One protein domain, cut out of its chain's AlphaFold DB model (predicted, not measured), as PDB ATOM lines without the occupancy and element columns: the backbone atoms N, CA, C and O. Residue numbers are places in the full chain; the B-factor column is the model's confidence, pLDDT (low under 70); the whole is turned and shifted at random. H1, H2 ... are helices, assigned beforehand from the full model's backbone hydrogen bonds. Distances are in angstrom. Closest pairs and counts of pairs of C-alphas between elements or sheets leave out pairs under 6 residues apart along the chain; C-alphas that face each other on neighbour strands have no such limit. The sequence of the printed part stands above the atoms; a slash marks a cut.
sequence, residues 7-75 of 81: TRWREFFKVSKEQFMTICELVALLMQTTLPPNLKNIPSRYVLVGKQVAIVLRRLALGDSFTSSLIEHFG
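AT A GLANCE: This is residues 7 to 75 of the 81 residues of an uncharacterized protein of Selaginella moellendorffii (UniProt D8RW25). Two longer helices, H2 and H3, meet at a steep angle, H3 starting at H2 and slanting away from it, with the short H1 packed on H3. The loop of residues 32 to 46 sticks out and adds to the length, and residues 62 to 75 are a tail with no named element. The printed part has 69 residues, all helix in class, in the order H1, H2, H3; it is only just loose, close to compact, with a radius of gyration of the C-alphas of 13.5 A, spanning 42 by 27 by 19 A.

IN THESE COORDINATES: H1 is residues 7 to 13, from C-alpha 7 at (32.436, -30.361, -44.568). H2 is residues 17 to 31, 20.6 A long. H3 is residues 49 to 61, 18.1 A long, ending at (42.222, -20.093, -41.599).

HOW THE PARTS SIT: H1 and H2 are close but not clearly touching, the C-alphas of Trp 9 and Lys 17 closest at 7.4 A. H1 touches H3 about perpendicular, at 89 degrees, the C-alphas of Phe 13 and Arg 58 closest at 5.5 A. H3 touches H2 with residues 49 to 53 alone, the C-alphas of Cys 24 and Gly 50 closest at 5.6 A, at a steep tilt of 62 degrees, opposite ways. In H1, H2 and H3 every O i to N i+4 pair is within hydrogen-bond range.

THE WHOLE: The printed part has no cut. The link H2 to H3 is long. Residues 30 to 47 and 63 to 75 have pLDDT under 70.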
ATOM      1  N   THR A   7      31.510 -30.664 -43.468       80.25
ATOM      2  CA  THR A   7      32.436 -30.361 -44.568       80.25
ATOM      3  C   THR A   7      32.626 -28.855 -44.684       80.25
ATOM      4  O   THR A   7      33.747 -28.358 -44.573       80.25
ATOM      5  N   ARG A   8      31.521 -28.108 -44.746       79.94
ATOM      6  CA  ARG A   8      31.520 -26.643 -44.785       79.94
ATOM      7  C   ARG A   8      32.150 -26.030 -43.533       79.94
ATOM      8  O   ARG A   8      32.827 -25.009 -43.619       79.94
ATOM      9  N   TRP A   9      31.955 -26.649 -42.366       82.81
ATOM     10  CA  TRP A   9      32.615 -26.231 -41.125       82.81
ATOM     11  C   TRP A   9      34.141 -26.333 -41.231       82.81
ATOM     12  O   TRP A   9      34.855 -25.362 -40.966       82.81
ATOM     13  N   ARG A  10      34.636 -27.499 -41.656       83.62
ATOM     14  CA  ARG A  10      36.071 -27.749 -41.826       83.62
ATOM     15  C   ARG A  10      36.690 -26.858 -42.892       83.62
ATOM     16  O   ARG A  10      37.802 -26.385 -42.705       83.62
ATOM     17  N   GLU A  11      35.998 -26.589 -43.990       83.00
ATOM     18  CA  GLU A  11      36.488 -25.655 -45.008       83.00
ATOM     19  C   GLU A  11      36.652 -24.239 -44.453       83.00
ATOM     20  O   GLU A  11      37.634 -23.562 -44.771       83.00
ATOM     21  N   PHE A  12      35.715 -23.818 -43.599       79.44
ATOM     22  CA  PHE A  12      35.647 -22.465 -43.065       79.44
ATOM     23  C   PHE A  12      36.632 -22.199 -41.921       79.44
ATOM     24  O   PHE A  12      37.259 -21.139 -41.904       79.44
ATOM     25  N   PHE A  13      36.762 -23.135 -40.975       81.31
ATOM     26  CA  PHE A  13      37.610 -22.984 -39.784       81.31
ATOM     27  C   PHE A  13      38.898 -23.809 -39.819       81.31
ATOM     28  O   PHE A  13      39.733 -23.651 -38.936       81.31
ATOM     29  N   LYS A  14      39.059 -24.709 -40.798       86.81
ATOM     30  CA  LYS A  14      40.189 -25.654 -40.911       86.81
ATOM     31  C   LYS A  14      40.359 -26.605 -39.719       86.81
ATOM     32  O   LYS A  14      41.353 -27.316 -39.642       86.81
ATOM     33  N   VAL A  15      39.355 -26.687 -38.846       86.38
ATOM     34  CA  VAL A  15      39.278 -27.614 -37.709       86.38
ATOM     35  C   VAL A  15      37.921 -28.312 -37.690       86.38
ATOM     36  O   VAL A  15      36.949 -27.817 -38.265       86.38
ATOM     37  N   SER A  16      37.832 -29.469 -37.036       90.81
ATOM     38  CA  SER A  16      36.547 -30.122 -36.750       90.81
ATOM     39  C   SER A  16      35.754 -29.365 -35.671       90.81
ATOM     40  O   SER A  16      36.287 -28.501 -34.971       90.81
ATOM     41  N   LYS A  17      34.462 -29.683 -35.522       87.00
ATOM     42  CA  LYS A  17      33.633 -29.127 -34.438       87.00
ATOM     43  C   LYS A  17      34.109 -29.576 -33.059       87.00
ATOM     44  O   LYS A  17      34.129 -28.764 -32.143       87.00
ATOM     45  N   GLU A  18      34.524 -30.829 -32.913       90.81
ATOM     46  CA  GLU A  18      35.038 -31.353 -31.640       90.81
ATOM     47  C   GLU A  18      36.331 -30.646 -31.231       90.81
ATOM     48  O   GLU A  18      36.463 -30.208 -30.090       90.81
ATOM     49  N   GLN A  19      37.244 -30.425 -32.182       90.62
ATOM     50  CA  GLN A  19      38.442 -29.618 -31.940       90.62
ATOM     51  C   GLN A  19      38.084 -28.181 -31.566       90.62
ATOM     52  O   GLN A  19      38.660 -27.639 -30.630       90.62
ATOM     53  N   PHE A  20      37.112 -27.567 -32.247       87.88
ATOM     54  CA  PHE A  20      36.639 -26.229 -31.893       87.88
ATOM     55  C   PHE A  20      36.120 -26.160 -30.450       87.88
ATOM     56  O   PHE A  20      36.490 -25.244 -29.716       87.88
ATOM     57  N   MET A  21      35.300 -27.126 -30.030       87.12
ATOM     58  CA  MET A  21      34.772 -27.187 -28.663       87.12
ATOM     59  C   MET A  21      35.892 -27.398 -27.639       87.12
ATOM     60  O   MET A  21      35.962 -26.657 -26.664       87.12
ATOM     61  N   THR A  22      36.829 -28.304 -27.929       89.56
ATOM     62  CA  THR A  22      38.017 -28.543 -27.092       89.56
ATOM     63  C   THR A  22      38.840 -27.260 -26.921       89.56
ATOM     64  O   THR A  22      39.236 -26.901 -25.815       89.56
ATOM     65  N   ILE A  23      39.062 -26.511 -28.008       85.44
ATOM     66  CA  ILE A  23      39.769 -25.224 -27.964       85.44
ATOM     67  C   ILE A  23      38.988 -24.207 -27.121       85.44
ATOM     68  O   ILE A  23      39.592 -23.486 -26.330       85.44
ATOM     69  N   CYS A  24      37.659 -24.149 -27.250       83.31
ATOM     70  CA  CYS A  24      36.832 -23.256 -26.435       83.31
ATOM     71  C   CYS A  24      36.959 -23.550 -24.939       83.31
ATOM     72  O   CYS A  24      37.073 -22.610 -24.158       83.31
ATOM     73  N   GLU A  25      36.965 -24.819 -24.544       85.19
ATOM     74  CA  GLU A  25      37.116 -25.225 -23.143       85.19
ATOM     75  C   GLU A  25      38.494 -24.846 -22.590       85.19
ATOM     76  O   GLU A  25      38.586 -24.211 -21.538       85.19
ATOM     77  N   LEU A  26      39.566 -25.134 -23.335       82.88
ATOM     78  CA  LEU A  26      40.931 -24.766 -22.944       82.88
ATOM     79  C   LEU A  26      41.101 -23.245 -22.813       82.88
ATOM     80  O   LEU A  26      41.666 -22.758 -21.834       82.88
ATOM     81  N   VAL A  27      40.573 -22.471 -23.765       80.38
ATOM     82  CA  VAL A  27      40.638 -21.001 -23.726       80.38
ATOM     83  C   VAL A  27      39.764 -20.438 -22.603       80.38
ATOM     84  O   VAL A  27      40.161 -19.474 -21.951       80.38
ATOM     85  N   ALA A  28      38.605 -21.039 -22.318       77.81
ATOM     86  CA  ALA A  28      37.739 -20.611 -21.222       77.81
ATOM     87  C   ALA A  28      38.424 -20.744 -19.856       77.81
ATOM     88  O   ALA A  28      38.242 -19.876 -18.999       77.81
ATOM     89  N   LEU A  29      39.225 -21.794 -19.657       74.25
ATOM     90  CA  LEU A  29      40.035 -21.969 -18.448       74.25
ATOM     91  C   LEU A  29      41.095 -20.864 -18.317       74.25
ATOM     92  O   LEU A  29      41.268 -20.302 -17.239       74.25
ATOM     93  N   LEU A  30      41.742 -20.490 -19.425       69.56
ATOM     94  CA  LEU A  30      42.782 -19.452 -19.454       69.56
ATOM     95  C   LEU A  30      42.237 -18.018 -19.366       69.56
ATOM     96  O   LEU A  30      42.944 -17.107 -18.949       69.56
ATOM     97  N   MET A  31      40.988 -17.775 -19.764       66.06
ATOM     98  CA  MET A  31      40.385 -16.437 -19.699       66.06
ATOM     99  C   MET A  31      39.827 -16.083 -18.319       66.06
ATOM    100  O   MET A  31      39.722 -14.902 -17.983       66.06
ATOM    101  N   GLN A  32      39.496 -17.080 -17.493       61.53
ATOM    102  CA  GLN A  32      39.001 -16.858 -16.129       61.53
ATOM    103  C   GLN A  32      40.058 -16.250 -15.195       61.53
ATOM    104  O   GLN A  32      39.698 -15.633 -14.193       61.53
ATOM    105  N   THR A  33      41.344 -16.363 -15.532       55.38
ATOM    106  CA  THR A  33      42.455 -15.926 -14.676       55.38
ATOM    107  C   THR A  33      42.816 -14.444 -14.805       55.38
ATOM    108  O   THR A  33      43.608 -13.953 -14.008       55.38
ATOM    109  N   THR A  34      42.264 -13.717 -15.783       57.62
ATOM    110  CA  THR A  34      42.916 -12.480 -16.272       57.62
ATOM    111  C   THR A  34      42.029 -11.237 -16.239       57.62
ATOM    112  O   THR A  34      42.465 -10.166 -16.659       57.62
ATOM    113  N   LEU A  35      40.787 -11.326 -15.746       55.41
ATOM    114  CA  LEU A  35      39.938 -10.140 -15.661       55.41
ATOM    115  C   LEU A  35      40.148  -9.426 -14.314       55.41
ATOM    116  O   LEU A  35      39.777  -9.983 -13.277       55.41
ATOM    117  N   PRO A  36      40.711  -8.202 -14.292       58.59
ATOM    118  CA  PRO A  36      40.827  -7.436 -13.059       58.59
ATOM    119  C   PRO A  36      39.427  -7.208 -12.462       58.59
ATOM    120  O   PRO A  36      38.465  -7.006 -13.214       58.59
ATOM    121  N   PRO A  37      39.285  -7.234 -11.125       59.81
ATOM    122  CA  PRO A  37      37.987  -7.257 -10.439       59.81
ATOM    123  C   PRO A  37      37.053  -6.109 -10.861       59.81
ATOM    124  O   PRO A  37      35.836  -6.271 -10.900       59.81
ATOM    125  N   ASN A  38      37.633  -4.990 -11.290       62.75
ATOM    126  CA  ASN A  38      36.952  -3.764 -11.703       62.75
ATOM    127  C   ASN A  38      36.235  -3.887 -13.066       62.75
ATOM    128  O   ASN A  38      35.387  -3.064 -13.395       62.75
ATOM    129  N   LEU A  39      36.574  -4.896 -13.878       54.78
ATOM    130  CA  LEU A  39      36.028  -5.124 -15.224       54.78
ATOM    131  C   LEU A  39      35.023  -6.287 -15.282       54.78
ATOM    132  O   LEU A  39      34.404  -6.505 -16.322       54.78
ATOM    133  N   LYS A  40      34.809  -7.000 -14.166       55.69
ATOM    134  CA  LYS A  40      33.906  -8.163 -14.072       55.69
ATOM    135  C   LYS A  40      32.421  -7.828 -14.251       55.69
ATOM    136  O   LYS A  40      31.661  -8.701 -14.646       55.69
ATOM    137  N   ASN A  41      32.025  -6.578 -14.004       56.84
ATOM    138  CA  ASN A  41      30.621  -6.152 -13.947       56.84
ATOM    139  C   ASN A  41      30.152  -5.297 -15.134       56.84
ATOM    140  O   ASN A  41      29.097  -4.682 -15.031       56.84
ATOM    141  N   ILE A  42      30.882  -5.236 -16.258       59.06
ATOM    142  CA  ILE A  42      30.375  -4.563 -17.469       59.06
ATOM    143  C   ILE A  42      29.677  -5.607 -18.355       59.06
ATOM    144  O   ILE A  42      30.362  -6.332 -19.083       59.06
ATOM    145  N   PRO A  43      28.333  -5.705 -18.339       49.50
ATOM    146  CA  PRO A  43      27.614  -6.830 -18.947       49.50
ATOM    147  C   PRO A  43      27.788  -6.889 -20.471       49.50
ATOM    148  O   PRO A  43      27.734  -7.953 -21.077       49.50
ATOM    149  N   SER A  44      28.046  -5.737 -21.094       53.97
ATOM    150  CA  SER A  44      28.213  -5.568 -22.538       53.97
ATOM    151  C   SER A  44      29.626  -5.873 -23.061       53.97
ATOM    152  O   SER A  44      29.823  -5.875 -24.274       53.97
ATOM    153  N   ARG A  45      30.613  -6.148 -22.192       56.19
ATOM    154  CA  ARG A  45      32.015  -6.416 -22.593       56.19
ATOM    155  C   ARG A  45      32.399  -7.894 -22.588       56.19
ATOM    156  O   ARG A  45      33.485  -8.236 -23.050       56.19
ATOM    157  N   TYR A  46      31.529  -8.775 -22.102       58.78
ATOM    158  CA  TYR A  46      31.813 -10.204 -22.063       58.78
ATOM    159  C   TYR A  46      31.479 -10.859 -23.409       58.78
ATOM    160  O   TYR A  46      30.356 -11.298 -23.665       58.78
ATOM    161  N   VAL A  47      32.459 -10.917 -24.313       64.19
ATOM    162  CA  VAL A  47      32.330 -11.728 -25.528       64.19
ATOM    163  C   VAL A  47      32.435 -13.197 -25.122       64.19
ATOM    164  O   VAL A  47      33.465 -13.615 -24.602       64.19
ATOM    165  N   LEU A  48      31.385 -13.985 -25.380       74.94
ATOM    166  CA  LEU A  48      31.385 -15.441 -25.177       74.94
ATOM    167  C   LEU A  48      32.662 -16.060 -25.763       74.94
ATOM    168  O   LEU A  48      32.979 -15.803 -26.924       74.94
ATOM    169  N   VAL A  49      33.354 -16.900 -24.988       75.88
ATOM    170  CA  VAL A  49      34.622 -17.544 -25.385       75.88
ATOM    171  C   VAL A  49      34.527 -18.169 -26.779       75.88
ATOM    172  O   VAL A  49      35.387 -17.931 -27.621       75.88
ATOM    173  N   GLY A  50      33.419 -18.851 -27.085       75.88
ATOM    174  CA  GLY A  50      33.196 -19.437 -28.410       75.88
ATOM    175  C   GLY A  50      33.185 -18.421 -29.560       75.88
ATOM    176  O   GLY A  50      33.690 -18.710 -30.641       75.88
ATOM    177  N   LYS A  51      32.681 -17.199 -29.340       79.69
ATOM    178  CA  LYS A  51      32.733 -16.132 -30.354       79.69
ATOM    179  C   LYS A  51      34.163 -15.633 -30.563       79.69
ATOM    180  O   LYS A  51      34.561 -15.415 -31.703       79.69
ATOM    181  N   GLN A  52      34.938 -15.491 -29.487       82.25
ATOM    182  CA  GLN A  52      36.346 -15.088 -29.574       82.25
ATOM    183  C   GLN A  52      37.169 -16.131 -30.338       82.25
ATOM    184  O   GLN A  52      37.871 -15.795 -31.291       82.25
ATOM    185  N   VAL A  53      37.008 -17.407 -29.977       84.12
ATOM    186  CA  VAL A  53      37.680 -18.540 -30.621       84.12
ATOM    187  C   VAL A  53      37.305 -18.639 -32.101       84.12
ATOM    188  O   VAL A  53      38.189 -18.795 -32.941       84.12
ATOM    189  N   ALA A  54      36.027 -18.464 -32.453       82.12
ATOM    190  CA  ALA A  54      35.587 -18.466 -33.848       82.12
ATOM    191  C   ALA A  54      36.245 -17.358 -34.685       82.12
ATOM    192  O   ALA A  54      36.677 -17.615 -35.808       82.12
ATOM    193  N   ILE A  55      36.363 -16.142 -34.146       82.62
ATOM    194  CA  ILE A  55      37.012 -15.023 -34.846       82.62
ATOM    195  C   ILE A  55      38.500 -15.318 -35.079       82.62
ATOM    196  O   ILE A  55      38.995 -15.143 -36.192       82.62
ATOM    197  N   VAL A  56      39.211 -15.796 -34.053       84.38
ATOM    198  CA  VAL A  56      40.650 -16.099 -34.144       84.38
ATOM    199  C   VAL A  56      40.918 -17.233 -35.128       84.38
ATOM    200  O   VAL A  56      41.763 -17.089 -36.010       84.38
ATOM    201  N   LEU A  57      40.166 -18.332 -35.036       83.88
ATOM    202  CA  LEU A  57      40.300 -19.460 -35.959       83.88
ATOM    203  C   LEU A  57      39.981 -19.060 -37.396       83.88
ATOM    204  O   LEU A  57      40.633 -19.537 -38.321       83.88
ATOM    205  N   ARG A  58      39.018 -18.156 -37.604       82.06
ATOM    206  CA  ARG A  58      38.728 -17.649 -38.944       82.06
ATOM    207  C   ARG A  58      39.891 -16.836 -39.510       82.06
ATOM    208  O   ARG A  58      40.214 -17.015 -40.679       82.06
ATOM    209  N   ARG A  59      40.531 -15.988 -38.700       79.81
ATOM    210  CA  ARG A  59      41.734 -15.243 -39.112       79.81
ATOM    211  C   ARG A  59      42.899 -16.180 -39.444       79.81
ATOM    212  O   ARG A  59      43.459 -16.069 -40.527       79.81
ATOM    213  N   LEU A  60      43.167 -17.173 -38.587       80.56
ATOM    214  CA  LEU A  60      44.153 -18.236 -38.852       80.56
ATOM    215  C   LEU A  60      43.878 -18.952 -40.178       80.56
ATOM    216  O   LEU A  60      44.776 -19.116 -40.999       80.56
ATOM    217  N   ALA A  61      42.629 -19.359 -40.404       82.69
ATOM    218  CA  ALA A  61      42.222 -20.093 -41.599       82.69
ATOM    219  C   ALA A  61      42.334 -19.275 -42.897       82.69
ATOM    220  O   ALA A  61      42.481 -19.865 -43.966       82.69
ATOM    221  N   LEU A  62      42.239 -17.945 -42.814       81.56
ATOM    222  CA  LEU A  62      42.390 -17.026 -43.945       81.56
ATOM    223  C   LEU A  62      43.856 -16.697 -44.260       81.56
ATOM    224  O   LEU A  62      44.114 -16.030 -45.258       81.56
ATOM    225  N   GLY A  63      44.802 -17.183 -43.451       68.81
ATOM    226  CA  GLY A  63      46.221 -16.899 -43.635       68.81
ATOM    227  C   GLY A  63      46.607 -15.470 -43.264       68.81
ATOM    228  O   GLY A  63      47.684 -15.029 -43.658       68.81
ATOM    229  N   ASP A  64      45.762 -14.758 -42.507       60.00
ATOM    230  CA  ASP A  64      46.156 -13.490 -41.897       60.00
ATOM    231  C   ASP A  64      47.317 -13.792 -40.947       60.00
ATOM    232  O   ASP A  64      47.159 -14.465 -39.921       60.00
ATOM    233  N   SER A  65      48.518 -13.356 -41.323       55.09
ATOM    234  CA  SER A  65      49.680 -13.471 -40.463       55.09
ATOM    235  C   SER A  65      49.396 -12.661 -39.201       55.09
ATOM    236  O   SER A  65      49.053 -11.480 -39.263       55.09
ATOM    237  N   PHE A  66      49.547 -13.289 -38.033       52.72
ATOM    238  CA  PHE A  66      49.407 -12.676 -36.703       52.72
ATOM    239  C   PHE A  66      50.520 -11.646 -36.411       52.72
ATOM    240  O   PHE A  66      51.024 -11.554 -35.298       52.72
ATOM    241  N   THR A  67      50.948 -10.884 -37.418       46.50
ATOM    242  CA  THR A  67      51.974  -9.839 -37.346       46.50
ATOM    243  C   THR A  67      51.503  -8.597 -36.590       46.50
ATOM    244  O   THR A  67      52.334  -7.832 -36.116       46.50
ATOM    245  N   SER A  68      50.194  -8.419 -36.411       44.97
ATOM    246  CA  SER A  68      49.625  -7.490 -35.430       44.97
ATOM    247  C   SER A  68      49.115  -8.325 -34.264       44.97
ATOM    248  O   SER A  68      48.334  -9.264 -34.448       44.97
ATOM    249  N   SER A  69      49.645  -8.037 -33.073       46.19
ATOM    250  CA  SER A  69      49.421  -8.832 -31.872       46.19
ATOM    251  C   SER A  69      47.931  -9.130 -31.686       46.19
ATOM    252  O   SER A  69      47.078  -8.256 -31.838       46.19
ATOM    253  N   LEU A  70      47.623 -10.377 -31.329       45.91
ATOM    254  CA  LEU A  70      46.272 -10.874 -31.049       45.91
ATOM    255  C   LEU A  70      45.448  -9.894 -30.178       45.91
ATOM    256  O   LEU A  70      44.240  -9.794 -30.341       45.91
ATOM    257  N   ILE A  71      46.131  -9.126 -29.323       45.00
ATOM    258  CA  ILE A  71      45.639  -8.103 -28.391       45.00
ATOM    259  C   ILE A  71      44.998  -6.889 -29.100       45.00
ATOM    260  O   ILE A  71      43.933  -6.434 -28.679       45.00
ATOM    261  N   GLU A  72      45.576  -6.397 -30.201       47.00
ATOM    262  CA  GLU A  72      45.075  -5.215 -30.934       47.00
ATOM    263  C   GLU A  72      43.706  -5.484 -31.574       47.00
ATOM    264  O   GLU A  72      42.814  -4.636 -31.585       47.00
ATOM    265  N   HIS A  73      43.498  -6.718 -32.021       51.81
ATOM    266  CA  HIS A  73      42.259  -7.160 -32.647       51.81
ATOM    267  C   HIS A  73      41.096  -7.397 -31.673       51.81
ATOM    268  O   HIS A  73      39.946  -7.470 -32.115       51.81
ATOM    269  N   PHE A  74      41.371  -7.514 -30.370       56.19
ATOM    270  CA  PHE A  74      40.352  -7.586 -29.317       56.19
ATOM    271  C   PHE A  74      39.968  -6.201 -28.768       56.19
ATOM    272  O   PHE A  74      39.231  -6.115 -27.788       56.19
ATOM    273  N   GLY A  75      40.441  -5.113 -29.393       40.22
ATOM    274  CA  GLY A  75      40.156  -3.750 -28.938       40.22
ATOM    275  C   GLY A  75      40.799  -3.427 -27.588       40.22
ATOM    276  O   GLY A  75      40.357  -2.515 -26.891       40.22
TER     277      GLY A  75